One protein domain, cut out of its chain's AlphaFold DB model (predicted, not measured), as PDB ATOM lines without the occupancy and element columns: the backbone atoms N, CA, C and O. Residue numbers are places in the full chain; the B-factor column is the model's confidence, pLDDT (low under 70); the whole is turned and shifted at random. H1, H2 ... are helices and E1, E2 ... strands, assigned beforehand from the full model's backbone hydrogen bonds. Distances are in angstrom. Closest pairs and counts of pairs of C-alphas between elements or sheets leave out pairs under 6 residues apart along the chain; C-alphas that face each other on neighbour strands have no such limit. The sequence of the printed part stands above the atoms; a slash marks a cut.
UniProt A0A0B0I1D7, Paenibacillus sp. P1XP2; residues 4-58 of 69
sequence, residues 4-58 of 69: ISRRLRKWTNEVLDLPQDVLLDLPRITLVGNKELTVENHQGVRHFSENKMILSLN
ATOM      1  N   ILE A   4     140.032 143.904 112.985       57.59
ATOM      2  CA  ILE A   4     139.057 143.108 113.754       57.59
ATOM      3  C   ILE A   4     137.625 143.270 113.196       57.59
ATOM      4  O   ILE A   4     136.892 142.291 113.075       57.59
ATOM      5  N   SER A   5     137.257 144.473 112.738       55.62
ATOM      6  CA  SER A   5     135.892 144.800 112.280       55.62
ATOM      7  C   SER A   5     135.419 144.006 111.057       55.62
ATOM      8  O   SER A   5     134.233 143.714 110.929       55.62
ATOM      9  N   ARG A   6     136.332 143.613 110.159       59.38
ATOM     10  CA  ARG A   6     135.982 142.838 108.954       59.38
ATOM     11  C   ARG A   6     135.599 141.392 109.253       59.38
ATOM     12  O   ARG A   6     134.770 140.846 108.535       59.38
ATOM     13  N   ARG A   7     136.192 140.776 110.284       57.00
ATOM     14  CA  ARG A   7     135.833 139.409 110.696       57.00
ATOM     15  C   ARG A   7     134.486 139.395 111.412       57.00
ATOM     16  O   ARG A   7     133.652 138.574 111.061       57.00
ATOM     17  N   LEU A   8     134.252 140.361 112.302       56.94
ATOM     18  CA  LEU A   8     132.962 140.530 112.981       56.94
ATOM     19  C   LEU A   8     131.812 140.744 111.984       56.94
ATOM     20  O   LEU A   8     130.823 140.031 112.060       56.94
ATOM     21  N   ARG A   9     131.967 141.638 110.993       60.41
ATOM     22  CA  ARG A   9     130.921 141.884 109.974       60.41
ATOM     23  C   ARG A   9     130.589 140.676 109.092       60.41
ATOM     24  O   ARG A   9     129.457 140.550 108.648       60.41
ATOM     25  N   LYS A  10     131.570 139.820 108.780       61.50
ATOM     26  CA  LYS A  10     131.298 138.575 108.044       61.50
ATOM     27  C   LYS A  10     130.522 137.587 108.910       61.50
ATOM     28  O   LYS A  10     129.549 137.017 108.439       61.50
ATOM     29  N   TRP A  11     130.917 137.465 110.175       61.72
ATOM     30  CA  TRP A  11     130.277 136.569 111.132       61.72
ATOM     31  C   TRP A  11     128.816 136.956 111.396       61.72
ATOM     32  O   TRP A  11     127.953 136.092 111.428       61.72
ATOM     33  N   THR A  12     128.502 138.255 111.489       60.31
ATOM     34  CA  THR A  12     127.117 138.717 111.695       60.31
ATOM     35  C   THR A  12     126.187 138.404 110.525       60.31
ATOM     36  O   THR A  12     125.025 138.106 110.764       60.31
ATOM     37  N   ASN A  13     126.672 138.471 109.279       61.12
ATOM     38  CA  ASN A  13     125.849 138.127 108.114       61.12
ATOM     39  C   ASN A  13     125.569 136.620 108.050       61.12
ATOM     40  O   ASN A  13     124.454 136.237 107.733       61.12
ATOM     41  N   GLU A  14     126.543 135.773 108.394       63.22
ATOM     42  CA  GLU A  14     126.327 134.320 108.438       63.22
ATOM     43  C   GLU A  14     125.377 133.920 109.583       63.22
ATOM     44  O   GLU A  14     124.507 133.085 109.380       63.22
ATOM     45  N   VAL A  15     125.468 134.550 110.761       62.19
ATOM     46  CA  VAL A  15     124.597 134.243 111.918       62.19
ATOM     47  C   VAL A  15     123.110 134.500 111.646       62.19
ATOM     48  O   VAL A  15     122.274 133.787 112.193       62.19
ATOM     49  N   LEU A  16     122.766 135.491 110.819       64.25
ATOM     50  CA  LEU A  16     121.365 135.808 110.512       64.25
ATOM     51  C   LEU A  16     120.703 134.785 109.569       64.25
ATOM     52  O   LEU A  16     119.485 134.641 109.624       64.25
ATOM     53  N   ASP A  17     121.491 134.058 108.770       67.94
ATOM     54  CA  ASP A  17     121.010 133.090 107.768       67.94
ATOM     55  C   ASP A  17     121.173 131.616 108.206       67.94
ATOM     56  O   ASP A  17     120.861 130.695 107.446       67.94
ATOM     57  N   LEU A  18     121.680 131.359 109.419       67.31
ATOM     58  CA  LEU A  18     121.989 130.009 109.896       67.31
ATOM     59  C   LEU A  18     120.813 129.348 110.644       67.31
ATOM     60  O   LEU A  18     120.163 129.990 111.472       67.31
ATOM     61  N   PRO A  19     120.562 128.042 110.415       66.25
ATOM     62  CA  PRO A  19     119.551 127.289 111.149       66.25
ATOM     63  C   PRO A  19     119.939 127.115 112.625       66.25
ATOM     64  O   PRO A  19     121.118 127.130 112.990       66.25
ATOM     65  N   GLN A  20     118.928 126.906 113.471       64.62
ATOM     66  CA  GLN A  20     119.045 126.880 114.933       64.62
ATOM     67  C   GLN A  20     120.091 125.871 115.440       64.62
ATOM     68  O   GLN A  20     120.821 126.176 116.378       64.62
ATOM     69  N   ASP A  21     120.243 124.737 114.751       60.84
ATOM     70  CA  ASP A  21     121.204 123.684 115.097       60.84
ATOM     71  C   ASP A  21     122.668 124.118 114.923       60.84
ATOM     72  O   ASP A  21     123.531 123.717 115.698       60.84
ATOM     73  N   VAL A  22     122.963 124.985 113.946       65.50
ATOM     74  CA  VAL A  22     124.327 125.504 113.724       65.50
ATOM     75  C   VAL A  22     124.639 126.651 114.682       65.50
ATOM     76  O   VAL A  22     125.790 126.830 115.075       65.50
ATOM     77  N   LEU A  23     123.622 127.409 115.105       67.25
ATOM     78  CA  LEU A  23     123.781 128.465 116.108       67.25
ATOM     79  C   LEU A  23     124.209 127.908 117.473       67.25
ATOM     80  O   LEU A  23     124.942 128.586 118.192       67.25
ATOM     81  N   LEU A  24     123.785 126.686 117.815       66.94
ATOM     82  CA  LEU A  24     124.184 126.000 119.051       66.94
ATOM     83  C   LEU A  24     125.694 125.713 119.098       66.94
ATOM     84  O   LEU A  24     126.294 125.780 120.166       66.94
ATOM     85  N   ASP A  25     126.312 125.476 117.938       71.25
ATOM     86  CA  ASP A  25     127.739 125.173 117.796       71.25
ATOM     87  C   ASP A  25     128.632 126.414 117.618       71.25
ATOM     88  O   ASP A  25     129.857 126.289 117.483       71.25
ATOM     89  N   LEU A  26     128.077 127.625 117.736       76.50
ATOM     90  CA  LEU A  26     128.866 128.856 117.733       76.50
ATOM     91  C   LEU A  26     129.408 129.221 119.125       76.50
ATOM     92  O   LEU A  26     128.677 129.147 120.115       76.50
ATOM     93  N   PRO A  27     130.671 129.682 119.223       79.88
ATOM     94  CA  PRO A  27     131.210 130.202 120.472       79.88
ATOM     95  C   PRO A  27     130.482 131.492 120.860       79.88
ATOM     96  O   PRO A  27     130.437 132.453 120.083       79.88
ATOM     97  N   ARG A  28     129.941 131.539 122.080       82.25
ATOM     98  CA  ARG A  28     129.247 132.715 122.623       82.25
ATOM     99  C   ARG A  28     130.115 133.386 123.679       82.25
ATOM    100  O   ARG A  28     130.653 132.725 124.560       82.25
ATOM    101  N   ILE A  29     130.233 134.708 123.588       86.25
ATOM    102  CA  ILE A  29     130.980 135.528 124.545       86.25
ATOM    103  C   ILE A  29     130.020 136.536 125.171       86.25
ATOM    104  O   ILE A  29     129.464 137.378 124.464       86.25
ATOM    105  N   THR A  30     129.862 136.465 126.489       89.31
ATOM    106  CA  THR A  30     129.037 137.381 127.283       89.31
ATOM    107  C   THR A  30     129.927 138.179 128.225       89.31
ATOM    108  O   THR A  30     130.719 137.601 128.961       89.31
ATOM    109  N   LEU A  31     129.791 139.507 128.218       92.12
ATOM    110  CA  LEU A  31     130.486 140.403 129.142       92.12
ATOM    111  C   LEU A  31     129.454 141.140 130.001       92.12
ATOM    112  O   LEU A  31     128.641 141.900 129.474       92.12
ATOM    113  N   VAL A  32     129.500 140.930 131.316       93.88
ATOM    114  CA  VAL A  32     128.624 141.603 132.281       93.88
ATOM    115  C   VAL A  32     129.412 142.702 132.988       93.88
ATOM    116  O   VAL A  32     130.223 142.461 133.891       93.88
ATOM    117  N   GLY A  33     129.183 143.941 132.543       92.50
ATOM    118  CA  GLY A  33     129.919 145.111 133.017       92.50
ATOM    119  C   GLY A  33     131.427 144.932 132.823       92.50
ATOM    120  O   GLY A  33     131.893 144.662 131.721       92.50
ATOM    121  N   ASN A  34     132.188 145.074 133.905       90.06
ATOM    122  CA  ASN A  34     133.634 144.847 133.946       90.06
ATOM    123  C   ASN A  34     134.039 143.731 134.927       90.06
ATOM    124  O   ASN A  34     135.195 143.683 135.341       90.06
ATOM    125  N   LYS A  35     133.090 142.885 135.348       91.56
ATOM    126  CA  LYS A  35     133.298 141.903 136.426       91.56
ATOM    127  C   LYS A  35     133.363 140.469 135.929       91.56
ATOM    128  O   LYS A  35     134.102 139.671 136.492       91.56
ATOM    129  N   GLU A  36     132.590 140.154 134.897       91.44
ATOM    130  CA  GLU A  36     132.406 138.778 134.461       91.44
ATOM    131  C   GLU A  36     132.453 138.685 132.940       91.44
ATOM    132  O   GLU A  36     131.732 139.392 132.234       91.44
ATOM    133  N   LEU A  37     133.324 137.805 132.456       90.25
ATOM    134  CA  LEU A  37     133.424 137.407 131.063       90.25
ATOM    135  C   LEU A  37     133.157 135.906 130.991       90.25
ATOM    136  O   LEU A  37     133.947 135.112 131.502       90.25
ATOM    137  N   THR A  38     132.088 135.529 130.304       89.69
ATOM    138  CA  THR A  38     131.688 134.134 130.124       89.69
ATOM    139  C   THR A  38     131.884 133.752 128.669       89.69
ATOM    140  O   THR A  38     131.404 134.440 127.766       89.69
ATOM    141  N   VAL A  39     132.610 132.658 128.434       88.88
ATOM    142  CA  VAL A  39     132.802 132.094 127.097       88.88
ATOM    143  C   VAL A  39     132.231 130.686 127.065       88.88
ATOM    144  O   VAL A  39     132.775 129.754 127.657       88.88
ATOM    145  N   GLU A  40     131.128 130.542 126.354       85.75
ATOM    146  CA  GLU A  40     130.413 129.285 126.179       85.75
ATOM    147  C   GLU A  40     130.809 128.644 124.851       85.75
ATOM    148  O   GLU A  40     131.259 129.322 123.921       85.75
ATOM    149  N   ASN A  41     130.642 127.324 124.772       82.25
ATOM    150  CA  ASN A  41     130.955 126.549 123.577       82.25
ATOM    151  C   ASN A  41     132.402 126.771 123.064       82.25
ATOM    152  O   ASN A  41     132.687 127.022 121.889       82.25
ATOM    153  N   HIS A  42     133.345 126.711 124.009       87.31
ATOM    154  CA  HIS A  42     134.780 126.696 123.754       87.31
ATOM    155  C   HIS A  42     135.307 125.251 123.845       87.31
ATOM    156  O   HIS A  42     134.870 124.471 124.683       87.31
ATOM    157  N   GLN A  43     136.294 124.889 123.024       87.12
ATOM    158  CA  GLN A  43     136.964 123.576 123.029       87.12
ATOM    159  C   GLN A  43     138.074 123.473 124.096       87.12
ATOM    160  O   GLN A  43     139.068 122.769 123.922       87.12
ATOM    161  N   GLY A  44     137.947 124.218 125.193       88.62
ATOM    162  CA  GLY A  44     138.923 124.258 126.283       88.62
ATOM    163  C   GLY A  44     139.938 125.407 126.227       88.62
ATOM    164  O   GLY A  44     140.008 126.207 125.285       88.62
ATOM    165  N   VAL A  45     140.730 125.494 127.295       91.81
ATOM    166  CA  VAL A  45     141.722 126.550 127.528       91.81
ATOM    167  C   VAL A  45     143.084 126.113 126.989       91.81
ATOM    168  O   VAL A  45     143.631 125.101 127.413       91.81
ATOM    169  N   ARG A  46     143.656 126.883 126.058       92.62
ATOM    170  CA  ARG A  46     145.019 126.666 125.532       92.62
ATOM    171  C   ARG A  46     146.093 127.240 126.441       92.62
ATOM    172  O   ARG A  46     147.197 126.716 126.494       92.62
ATOM    173  N   HIS A  47     145.799 128.372 127.069       92.94
ATOM    174  CA  HIS A  47     146.738 129.079 127.926       92.94
ATOM    175  C   HIS A  47     145.974 129.923 128.937       92.94
ATOM    176  O   HIS A  47     145.016 130.605 128.568       92.94
ATOM    177  N   PHE A  48     146.433 129.904 130.183       92.81
ATOM    178  CA  PHE A  48     145.895 130.717 131.259       92.81
ATOM    179  C   PHE A  48     147.046 131.316 132.066       92.81
ATOM    180  O   PHE A  48     147.961 130.606 132.476       92.81
ATOM    181  N   SER A  49     147.005 132.630 132.252       94.12
ATOM    182  CA  SER A  49     147.932 133.414 133.065       94.12
ATOM    183  C   SER A  49     147.188 134.624 133.622       94.12
ATOM    184  O   SER A  49     146.111 134.956 133.125       94.12
ATOM    185  N   GLU A  50     147.787 135.318 134.588       93.88
ATOM    186  CA  GLU A  50     147.182 136.479 135.262       93.88
ATOM    187  C   GLU A  50     146.617 137.529 134.296       93.88
ATOM    188  O   GLU A  50     145.566 138.103 134.552       93.88
ATOM    189  N   ASN A  51     147.276 137.741 133.152       94.06
ATOM    190  CA  ASN A  51     146.919 138.799 132.202       94.06
ATOM    191  C   ASN A  51     146.483 138.273 130.827       94.06
ATOM    192  O   ASN A  51     146.273 139.057 129.899       94.06
ATOM    193  N   LYS A  52     146.403 136.949 130.642       91.00
ATOM    194  CA  LYS A  52     146.128 136.363 129.326       91.00
ATOM    195  C   LYS A  52     145.438 135.016 129.434       91.00
ATOM    196  O   LYS A  52     145.998 134.061 129.968       91.00
ATOM    197  N   MET A  53     144.285 134.926 128.786       90.75
ATOM    198  CA  MET A  53     143.571 133.682 128.543       90.75
ATOM    199  C   MET A  53     143.467 133.445 127.035       90.75
ATOM    200  O   MET A  53     143.095 134.343 126.280       90.75
ATOM    201  N   ILE A  54     143.818 132.241 126.587       89.75
ATOM    202  CA  ILE A  54     143.643 131.801 125.201       89.75
ATOM    203  C   ILE A  54     142.711 130.599 125.221       89.75
ATOM    204  O   ILE A  54     143.016 129.584 125.846       89.75
ATOM    205  N   LEU A  55     141.600 130.707 124.502       89.00
ATOM    206  CA  LEU A  55     140.613 129.647 124.353       89.00
ATOM    207  C   LEU A  55     140.700 129.049 122.952       89.00
ATOM    208  O   LEU A  55     140.872 129.773 121.967       89.00
ATOM    209  N   SER A  56     140.569 127.729 122.862       87.44
ATOM    210  CA  SER A  56     140.238 127.078 121.597       87.44
ATOM    211  C   SER A  56     138.743 127.258 121.372       87.44
ATOM    212  O   SER A  56     137.950 126.911 122.239       87.44
ATOM    213  N   LEU A  57     138.342 127.802 120.229       82.25
ATOM    214  CA  LEU A  57     136.931 127.918 119.864       82.25
ATOM    215  C   LEU A  57     136.613 126.900 118.780       82.25
ATOM    216  O   LEU A  57     137.465 126.627 117.927       82.25
ATOM    217  N   ASN A  58     135.394 126.363 118.806       72.62
ATOM    218  CA  ASN A  58     134.922 125.546 117.704       72.62
ATOM    219  C   ASN A  58     134.845 126.433 116.453       72.62
ATOM    220  O   ASN A  58     134.228 127.501 116.466       72.62
TER     221      ASN A  58
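What this domain is: This is residues 4 to 58 of the 69 residues of a protein of Paenibacillus sp. P1XP2 (UniProt A0A0B0I1D7). Two antiparallel strand hairpins, E3 with E4 and E1 with E2, spread as a loose V from the one residue between E2 and E3, and on the far side of E1 a short helix H2 leads back to a longer helix H1, whose residues 4 to 13 stick out free of the rest. The hairpins form two separate two-stranded sheets, and H1 is apart from the four strands. The printed part has 55 residues with two named helices and four named strands, in the order H1, H2, E1, E2, E3, E4, and its class is mixed, helices and strands. It is loose, with a radius of gyration of the C-alphas of 13.2 A, and elongated, spanning 38 by 22 by 20 A.

Where its parts are: E3, residues 42 to 49, is the longest strand by residues and measures 17.5 A from first to last C-alpha. E4, residues 52 to 57, measures 15.7 A and ends at C-alpha 57 at (136.931, 127.918, 119.864). E1 holds residues 28 to 32, 13.1 A, and E2 residues 36 to 40, 12.8 A. H1, residues 4 to 17, measures 21.5 A and begins at C-alpha 4 at (139.057, 143.108, 113.754). H2, residues 20 to 24, measures 6.6 A and begins at C-alpha 20 at (119.045, 126.880, 114.933).

How they stand to each other: E3 and E4 form a hairpin, antiparallel with 165 degrees between their directions. N 43 and O 56 are 2.7 A apart and N 54 and O 47 are 2.8 A apart, both within hydrogen-bond range. E3 bends by 57 degrees at residue 46. E2 and E3 meet only through their link, the single residue Asn 41. E1 and E2 form the other hairpin, antiparallel at 167 degrees, with N 30 and O 38 at 2.8 A and N 40 and O 28 at 2.9 A, within hydrogen-bond range. E1 and E3 are only just apart, their closest C-alphas at 8.3 A; E1 and E4 are apart, and so are E2 and E4. H2 is apart from E2, E3 and E4. H1 and H2 are close but not clearly touching, the closest C-alphas being those of Val 15 and Leu 23, 7.2 A apart. In H2 every O i to N i+4 pair is within hydrogen-bond range; in H1 8 of 10 are.

The domain as a whole: The two C-alphas farthest apart, those of Asp 17 and Glu 50, are 38.1 A apart. The printed part has no cut, and the five links between its named elements are tight. Residues 16 to 22, of which 20 to 22 belong to H2, also stand free. The mean pLDDT of the printed part is 78.2, and the model's confidence is low, under 70, at residues 4 to 24.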